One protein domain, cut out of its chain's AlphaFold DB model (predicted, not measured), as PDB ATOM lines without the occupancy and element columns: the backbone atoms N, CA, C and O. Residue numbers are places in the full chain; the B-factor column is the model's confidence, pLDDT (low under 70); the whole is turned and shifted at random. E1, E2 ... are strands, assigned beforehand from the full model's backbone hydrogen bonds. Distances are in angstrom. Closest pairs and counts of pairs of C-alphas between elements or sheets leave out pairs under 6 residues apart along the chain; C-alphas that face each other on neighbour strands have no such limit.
ATOM      1  N   ASN A   2      45.414 -25.915   9.826       75.25
ATOM      2  CA  ASN A   2      45.522 -27.338  10.189       75.25
ATOM      3  C   ASN A   2      46.940 -27.881   9.956       75.25
ATOM      4  O   ASN A   2      47.622 -27.418   9.033       75.25
ATOM      5  N   GLU A   3      47.370 -28.837  10.783       91.25
ATOM      6  CA  GLU A   3      48.677 -29.507  10.658       91.25
ATOM      7  C   GLU A   3      48.713 -30.502   9.489       91.25
ATOM      8  O   GLU A   3      49.768 -30.716   8.900       91.25
ATOM      9  N   THR A   4      47.544 -30.999   9.084       95.69
ATOM     10  CA  THR A   4      47.335 -31.937   7.976       95.69
ATOM     11  C   THR A   4      46.532 -31.268   6.857       95.69
ATOM     12  O   THR A   4      45.710 -30.377   7.104       95.69
ATOM     13  N   CYS A   5      46.772 -31.676   5.613       96.38
ATOM     14  CA  CYS A   5      45.971 -31.313   4.454       96.38
ATOM     15  C   CYS A   5      45.011 -32.461   4.133       96.38
ATOM     16  O   CYS A   5      45.419 -33.477   3.574       96.38
ATOM     17  N   VAL A   6      43.746 -32.295   4.514       96.00
ATOM     18  CA  VAL A   6      42.701 -33.283   4.228       96.00
ATOM     19  C   VAL A   6      42.327 -33.193   2.756       96.00
ATOM     20  O   VAL A   6      42.108 -32.092   2.256       96.00
ATOM     21  N   TRP A   7      42.294 -34.329   2.074       95.25
ATOM     22  CA  TRP A   7      41.871 -34.469   0.687       95.25
ATOM     23  C   TRP A   7      40.553 -35.222   0.677       95.25
ATOM     24  O   TRP A   7      40.510 -36.371   1.106       95.25
ATOM     25  N   THR A   8      39.491 -34.563   0.231       94.62
ATOM     26  CA  THR A   8      38.145 -35.134   0.177       94.62
ATOM     27  C   THR A   8      37.831 -35.541  -1.246       94.62
ATOM     28  O   THR A   8      38.018 -34.759  -2.174       94.62
ATOM     29  N   GLU A   9      37.364 -36.764  -1.417       92.75
ATOM     30  CA  GLU A   9      36.867 -37.239  -2.698       92.75
ATOM     31  C   GLU A   9      35.519 -36.569  -3.002       92.75
ATOM     32  O   GLU A   9      34.563 -36.708  -2.236       92.75
ATOM     33  N   ALA A  10      35.449 -35.795  -4.089       87.06
ATOM     34  CA  ALA A  10      34.255 -35.010  -4.415       87.06
ATOM     35  C   ALA A  10      33.107 -35.858  -4.996       87.06
ATOM     36  O   ALA A  10      31.940 -35.489  -4.875       87.06
ATOM     37  N   TYR A  11      33.435 -36.991  -5.623       84.00
ATOM     38  CA  TYR A  11      32.493 -37.886  -6.295       84.00
ATOM     39  C   TYR A  11      32.934 -39.334  -6.102       84.00
ATOM     40  O   TYR A  11      34.128 -39.593  -6.189       84.00
ATOM     41  N   ASP A  12      31.989 -40.261  -5.934       81.75
ATOM     42  CA  ASP A  12      32.249 -41.698  -5.754       81.75
ATOM     43  C   ASP A  12      33.167 -42.286  -6.847       81.75
ATOM     44  O   ASP A  12      32.729 -42.592  -7.960       81.75
ATOM     45  N   GLY A  13      34.467 -42.384  -6.559       74.75
ATOM     46  CA  GLY A  13      35.482 -43.016  -7.396       74.75
ATOM     47  C   GLY A  13      35.804 -42.334  -8.726       74.75
ATOM     48  O   GLY A  13      36.619 -42.871  -9.475       74.75
ATOM     49  N   ASN A  14      35.171 -41.207  -9.072       75.88
ATOM     50  CA  ASN A  14      35.173 -40.717 -10.457       75.88
ATOM     51  C   ASN A  14      35.308 -39.195 -10.606       75.88
ATOM     52  O   ASN A  14      34.746 -38.599 -11.528       75.88
ATOM     53  N   GLY A  15      36.040 -38.548  -9.700       84.81
ATOM     54  CA  GLY A  15      36.262 -37.110  -9.777       84.81
ATOM     55  C   GLY A  15      37.504 -36.617  -9.040       84.81
ATOM     56  O   GLY A  15      38.286 -37.413  -8.516       84.81
ATOM     57  N   PRO A  16      37.718 -35.290  -9.030       92.94
ATOM     58  CA  PRO A  16      38.870 -34.699  -8.376       92.94
ATOM     59  C   PRO A  16      38.792 -34.854  -6.854       92.94
ATOM     60  O   PRO A  16      37.724 -34.938  -6.247       92.94
ATOM     61  N   TRP A  17      39.967 -34.838  -6.242       94.25
ATOM     62  CA  TRP A  17      40.153 -34.697  -4.812       94.25
ATOM     63  C   TRP A  17      40.282 -33.218  -4.470       94.25
ATOM     64  O   TRP A  17      41.176 -32.532  -4.970       94.25
ATOM     65  N   GLU A  18      39.417 -32.737  -3.588       95.12
ATOM     66  CA  GLU A  18      39.452 -31.372  -3.074       95.12
ATOM     67  C   GLU A  18      40.300 -31.327  -1.806       95.12
ATOM     68  O   GLU A  18      40.022 -32.001  -0.808       95.12
ATOM     69  N   SER A  19      41.361 -30.525  -1.817       94.56
ATOM     70  CA  SER A  19      42.245 -30.391  -0.662       94.56
ATOM     71  C   SER A  19      41.854 -29.228   0.248       94.56
ATOM     72  O   SER A  19      41.462 -28.149  -0.192       94.56
ATOM     73  N   ALA A  20      42.089 -29.382   1.552       95.31
ATOM     74  CA  ALA A  20      41.822 -28.351   2.555       95.31
ATOM     75  C   ALA A  20      42.651 -27.064   2.370       95.31
ATOM     76  O   ALA A  20      42.385 -26.056   3.027       95.31
ATOM     77  N   CYS A  21      43.688 -27.090   1.525       94.94
ATOM     78  CA  CYS A  21      44.455 -25.902   1.155       94.94
ATOM     79  C   CYS A  21      43.942 -25.200  -0.114       94.94
ATOM     80  O   CYS A  21      44.524 -24.183  -0.488       94.94
ATOM     81  N   GLY A  22      42.863 -25.694  -0.732       94.31
ATOM     82  CA  GLY A  22      42.213 -25.086  -1.897       94.31
ATOM     83  C   GLY A  22      42.790 -25.512  -3.250       94.31
ATOM     84  O   GLY A  22      42.620 -24.795  -4.229       94.31
ATOM     85  N   MET A  23      43.515 -26.630  -3.299       93.94
ATOM     86  CA  MET A  23      43.933 -27.280  -4.544       93.94
ATOM     87  C   MET A  23      42.958 -28.408  -4.890       93.94
ATOM     88  O   MET A  23      42.729 -29.275  -4.045       93.94
ATOM     89  N   ASP A  24      42.506 -28.441  -6.138       93.75
ATOM     90  CA  ASP A  24      41.805 -29.588  -6.716       93.75
ATOM     91  C   ASP A  24      42.813 -30.475  -7.443       93.75
ATOM     92  O   ASP A  24      43.737 -29.978  -8.100       93.75
ATOM     93  N   TRP A  25      42.665 -31.791  -7.314       93.12
ATOM     94  CA  TRP A  25      43.599 -32.742  -7.901       93.12
ATOM     95  C   TRP A  25      42.895 -33.968  -8.464       93.12
ATOM     96  O   TRP A  25      42.304 -34.755  -7.732       93.12
ATOM     97  N   GLU A  26      43.015 -34.172  -9.768       92.00
ATOM     98  CA  GLU A  26      42.474 -35.351 -10.438       92.00
ATOM     99  C   GLU A  26      43.526 -36.465 -10.488       92.00
ATOM    100  O   GLU A  26      44.661 -36.261 -10.932       92.00
ATOM    101  N   LEU A  27      43.155 -37.648  -9.998       90.75
ATOM    102  CA  LEU A  27      43.950 -38.864 -10.131       90.75
ATOM    103  C   LEU A  27      43.363 -39.694 -11.267       90.75
ATOM    104  O   LEU A  27      42.179 -40.005 -11.254       90.75
ATOM    105  N   MET A  28      44.201 -40.059 -12.240       88.94
ATOM    106  CA  MET A  28      43.763 -40.881 -13.376       88.94
ATOM    107  C   MET A  28      43.355 -42.293 -12.938       88.94
ATOM    108  O   MET A  28      42.463 -42.885 -13.534       88.94
ATOM    109  N   GLU A  29      44.036 -42.837 -11.924       89.25
ATOM    110  CA  GLU A  29      43.779 -44.161 -11.362       89.25
ATOM    111  C   GLU A  29      44.093 -44.162  -9.858       89.25
ATOM    112  O   GLU A  29      45.126 -43.635  -9.429       89.25
ATOM    113  N   GLY A  30      43.218 -44.795  -9.074       90.31
ATOM    114  CA  GLY A  30      43.398 -45.042  -7.644       90.31
ATOM    115  C   GLY A  30      43.263 -43.820  -6.728       90.31
ATOM    116  O   GLY A  30      43.003 -42.698  -7.158       90.31
ATOM    117  N   THR A  31      43.458 -44.043  -5.430       92.50
ATOM    118  CA  THR A  31      43.369 -43.008  -4.385       92.50
ATOM    119  C   THR A  31      44.728 -42.341  -4.110       92.50
ATOM    120  O   THR A  31      45.777 -42.845  -4.541       92.50
ATOM    121  N   PRO A  32      44.782 -41.223  -3.355       94.31
ATOM    122  CA  PRO A  32      46.043 -40.627  -2.919       94.31
ATOM    123  C   PRO A  32      46.954 -41.634  -2.206       94.31
ATOM    124  O   PRO A  32      48.165 -41.663  -2.441       94.31
ATOM    125  N   LYS A  33      46.382 -42.514  -1.378       93.00
ATOM    126  CA  LYS A  33      47.128 -43.550  -0.660       93.00
ATOM    127  C   LYS A  33      47.692 -44.623  -1.581       93.00
ATOM    128  O   LYS A  33      48.856 -44.996  -1.418       93.00
ATOM    129  N   GLU A  34      46.921 -45.096  -2.557       94.75
ATOM    130  CA  GLU A  34      47.396 -46.068  -3.554       94.75
ATOM    131  C   GLU A  34      48.540 -45.489  -4.396       94.75
ATOM    132  O   GLU A  34      49.532 -46.170  -4.671       94.75
ATOM    133  N   ASN A  35      48.472 -44.187  -4.681       94.25
ATOM    134  CA  ASN A  35      49.512 -43.421  -5.365       94.25
ATOM    135  C   ASN A  35      50.670 -42.965  -4.453       94.25
ATOM    136  O   ASN A  35      51.568 -42.251  -4.901       94.25
ATOM    137  N   LYS A  36      50.700 -43.393  -3.182       95.62
ATOM    138  CA  LYS A  36      51.748 -43.058  -2.193       95.62
ATOM    139  C   LYS A  36      51.924 -41.549  -1.971       95.62
ATOM    140  O   LYS A  36      53.017 -41.083  -1.632       95.62
ATOM    141  N   MET A  37      50.854 -40.775  -2.133       94.81
ATOM    142  CA  MET A  37      50.826 -39.341  -1.859       94.81
ATOM    143  C   MET A  37      50.712 -39.106  -0.349       94.81
ATOM    144  O   MET A  37      49.626 -39.015   0.204       94.81
ATOM    145  N   ASN A  38      51.858 -39.016   0.330       96.19
ATOM    146  CA  ASN A  38      51.913 -38.823   1.788       96.19
ATOM    147  C   ASN A  38      51.871 -37.345   2.217       96.19
ATOM    148  O   ASN A  38      51.628 -37.041   3.382       96.19
ATOM    149  N   PHE A  39      52.147 -36.425   1.292       96.44
ATOM    150  CA  PHE A  39      52.204 -34.986   1.541       96.44
ATOM    151  C   PHE A  39      51.497 -34.239   0.414       96.44
ATOM    152  O   PHE A  39      51.586 -34.631  -0.749       96.44
ATOM    153  N   CYS A  40      50.825 -33.139   0.746       95.94
ATOM    154  CA  CYS A  40      50.164 -32.295  -0.240       95.94
ATOM    155  C   CYS A  40      51.206 -31.543  -1.092       95.94
ATOM    156  O   CYS A  40      52.003 -30.784  -0.531       95.94
ATOM    157  N   PRO A  41      51.173 -31.660  -2.433       94.44
ATOM    158  CA  PRO A  41      52.112 -30.964  -3.313       94.44
ATOM    159  C   PRO A  41      51.942 -29.435  -3.303       94.44
ATOM    160  O   PRO A  41      52.889 -28.725  -3.622       94.44
ATOM    161  N   SER A  42      50.773 -28.911  -2.906       95.56
ATOM    162  CA  SER A  42      50.545 -27.461  -2.819       95.56
ATOM    163  C   SER A  42      51.149 -26.823  -1.572       95.56
ATOM    164  O   SER A  42      51.723 -25.742  -1.650       95.56
ATOM    165  N   CYS A  43      50.931 -27.429  -0.400       95.94
ATOM    166  CA  CYS A  43      51.215 -26.792   0.890       95.94
ATOM    167  C   CYS A  43      52.275 -27.525   1.722       95.94
ATOM    168  O   CYS A  43      52.641 -27.040   2.791       95.94
ATOM    169  N   GLY A  44      52.756 -28.685   1.260       95.31
ATOM    170  CA  GLY A  44      53.822 -29.474   1.885       95.31
ATOM    171  C   GLY A  44      53.434 -30.213   3.170       95.31
ATOM    172  O   GLY A  44      54.266 -30.909   3.745       95.31
ATOM    173  N   LYS A  45      52.193 -30.075   3.641       96.25
ATOM    174  CA  LYS A  45      51.711 -30.726   4.870       96.25
ATOM    175  C   LYS A  45      51.414 -32.211   4.646       96.25
ATOM    176  O   LYS A  45      51.101 -32.572   3.509       96.25
ATOM    177  N   PRO A  46      51.452 -33.052   5.699       97.38
ATOM    178  CA  PRO A  46      50.961 -34.426   5.632       97.38
ATOM    179  C   PRO A  46      49.563 -34.488   5.016       97.38
ATOM    180  O   PRO A  46      48.737 -33.615   5.286       97.38
ATOM    181  N   LEU A  47      49.323 -35.479   4.164       96.81
ATOM    182  CA  LEU A  47      48.044 -35.695   3.492       96.81
ATOM    183  C   LEU A  47      47.209 -36.706   4.283       96.81
ATOM    184  O   LEU A  47      47.726 -37.736   4.709       96.81
ATOM    185  N   GLU A  48      45.921 -36.419   4.449       96.25
ATOM    186  CA  GLU A  48      44.934 -37.357   4.996       96.25
ATOM    187  C   GLU A  48      43.795 -37.529   3.994       96.25
ATOM    188  O   GLU A  48      43.210 -36.543   3.549       96.25
ATOM    189  N   GLU A  49      43.512 -38.773   3.613       94.25
ATOM    190  CA  GLU A  49      42.423 -39.096   2.690       94.25
ATOM    191  C   GLU A  49      41.082 -39.120   3.431       94.25
ATOM    192  O   GLU A  49      40.950 -39.732   4.492       94.25
ATOM    193  N   LYS A  50      40.074 -38.472   2.852       93.56
ATOM    194  CA  LYS A  50      38.679 -38.561   3.264       93.56
ATOM    195  C   LYS A  50      37.874 -39.095   2.072       93.56
ATOM    196  O   LYS A  50      37.548 -38.307   1.181       93.56
ATOM    197  N   PRO A  51      37.609 -40.413   2.021       86.81
ATOM    198  CA  PRO A  51      36.854 -41.008   0.924       86.81
ATOM    199  C   PRO A  51      35.431 -40.453   0.889       86.81
ATOM    200  O   PRO A  51      34.930 -39.940   1.899       86.81
ATOM    201  N   TYR A  52      34.786 -40.578  -0.266       86.25
ATOM    202  CA  TYR A  52      33.390 -40.215  -0.419       86.25
ATOM    203  C   TYR A  52      32.534 -41.086   0.511       86.25
ATOM    204  O   TYR A  52      32.727 -42.298   0.626       86.25
ATOM    205  N   ILE A  53      31.611 -40.454   1.232       80.12
ATOM    206  CA  ILE A  53      30.635 -41.147   2.071       80.12
ATOM    207  C   ILE A  53      29.279 -40.800   1.474       80.12
ATOM    208  O   ILE A  53      28.863 -39.646   1.555       80.12
TER     209      ILE A  53
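Overview. This is residues 2 to 53 of the 63 residues of an uncharacterized protein of viral metagenome (UniProt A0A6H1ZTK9). With little regular structure, this is a small three-stranded sheet, E1 between E2 and E3, and a wide loop, residues 20 to 46, that runs from edge strand E2 round to edge strand E3. Only 12 of the 52 printed residues are in named strands, E1, E2, E3 along the chain; the class is all strand, with no named helix. The sheet, order E2, E1, E3, is mixed. The whole is compact, radius of gyration of the C-alphas 9.9 A, spanning 26 by 18 by 16 A.

Along the chain. E1, residues 5 to 9, is 13.0 A long and begins at C-alpha 5 (45.971, -31.313, 4.454). E2 is residues 17 to 19, 6.3 A. E3, residues 47 to 50, is 9.8 A and ends at C-alpha 50 (38.679, -38.561, 3.264).

Arrangement. E1 and E3 are parallel at 32 degrees; N 7 and O 48 are within hydrogen-bond range, 2.8 A. E1 and E2 form an antiparallel hairpin at 153 degrees, with N 8 and O 18 at 2.8 A. E2 and E3 are apart. Residues 24 to 25 pair antiparallel with residues 17 to 18 of E2.

Size, cuts and confidence. The C-alphas farthest apart, Glu 3 and Asn 14, are 27.5 A apart. The printed part has no cut. The link from E2 to E3 is long, 27 residues. No printed residue is under pLDDT 70.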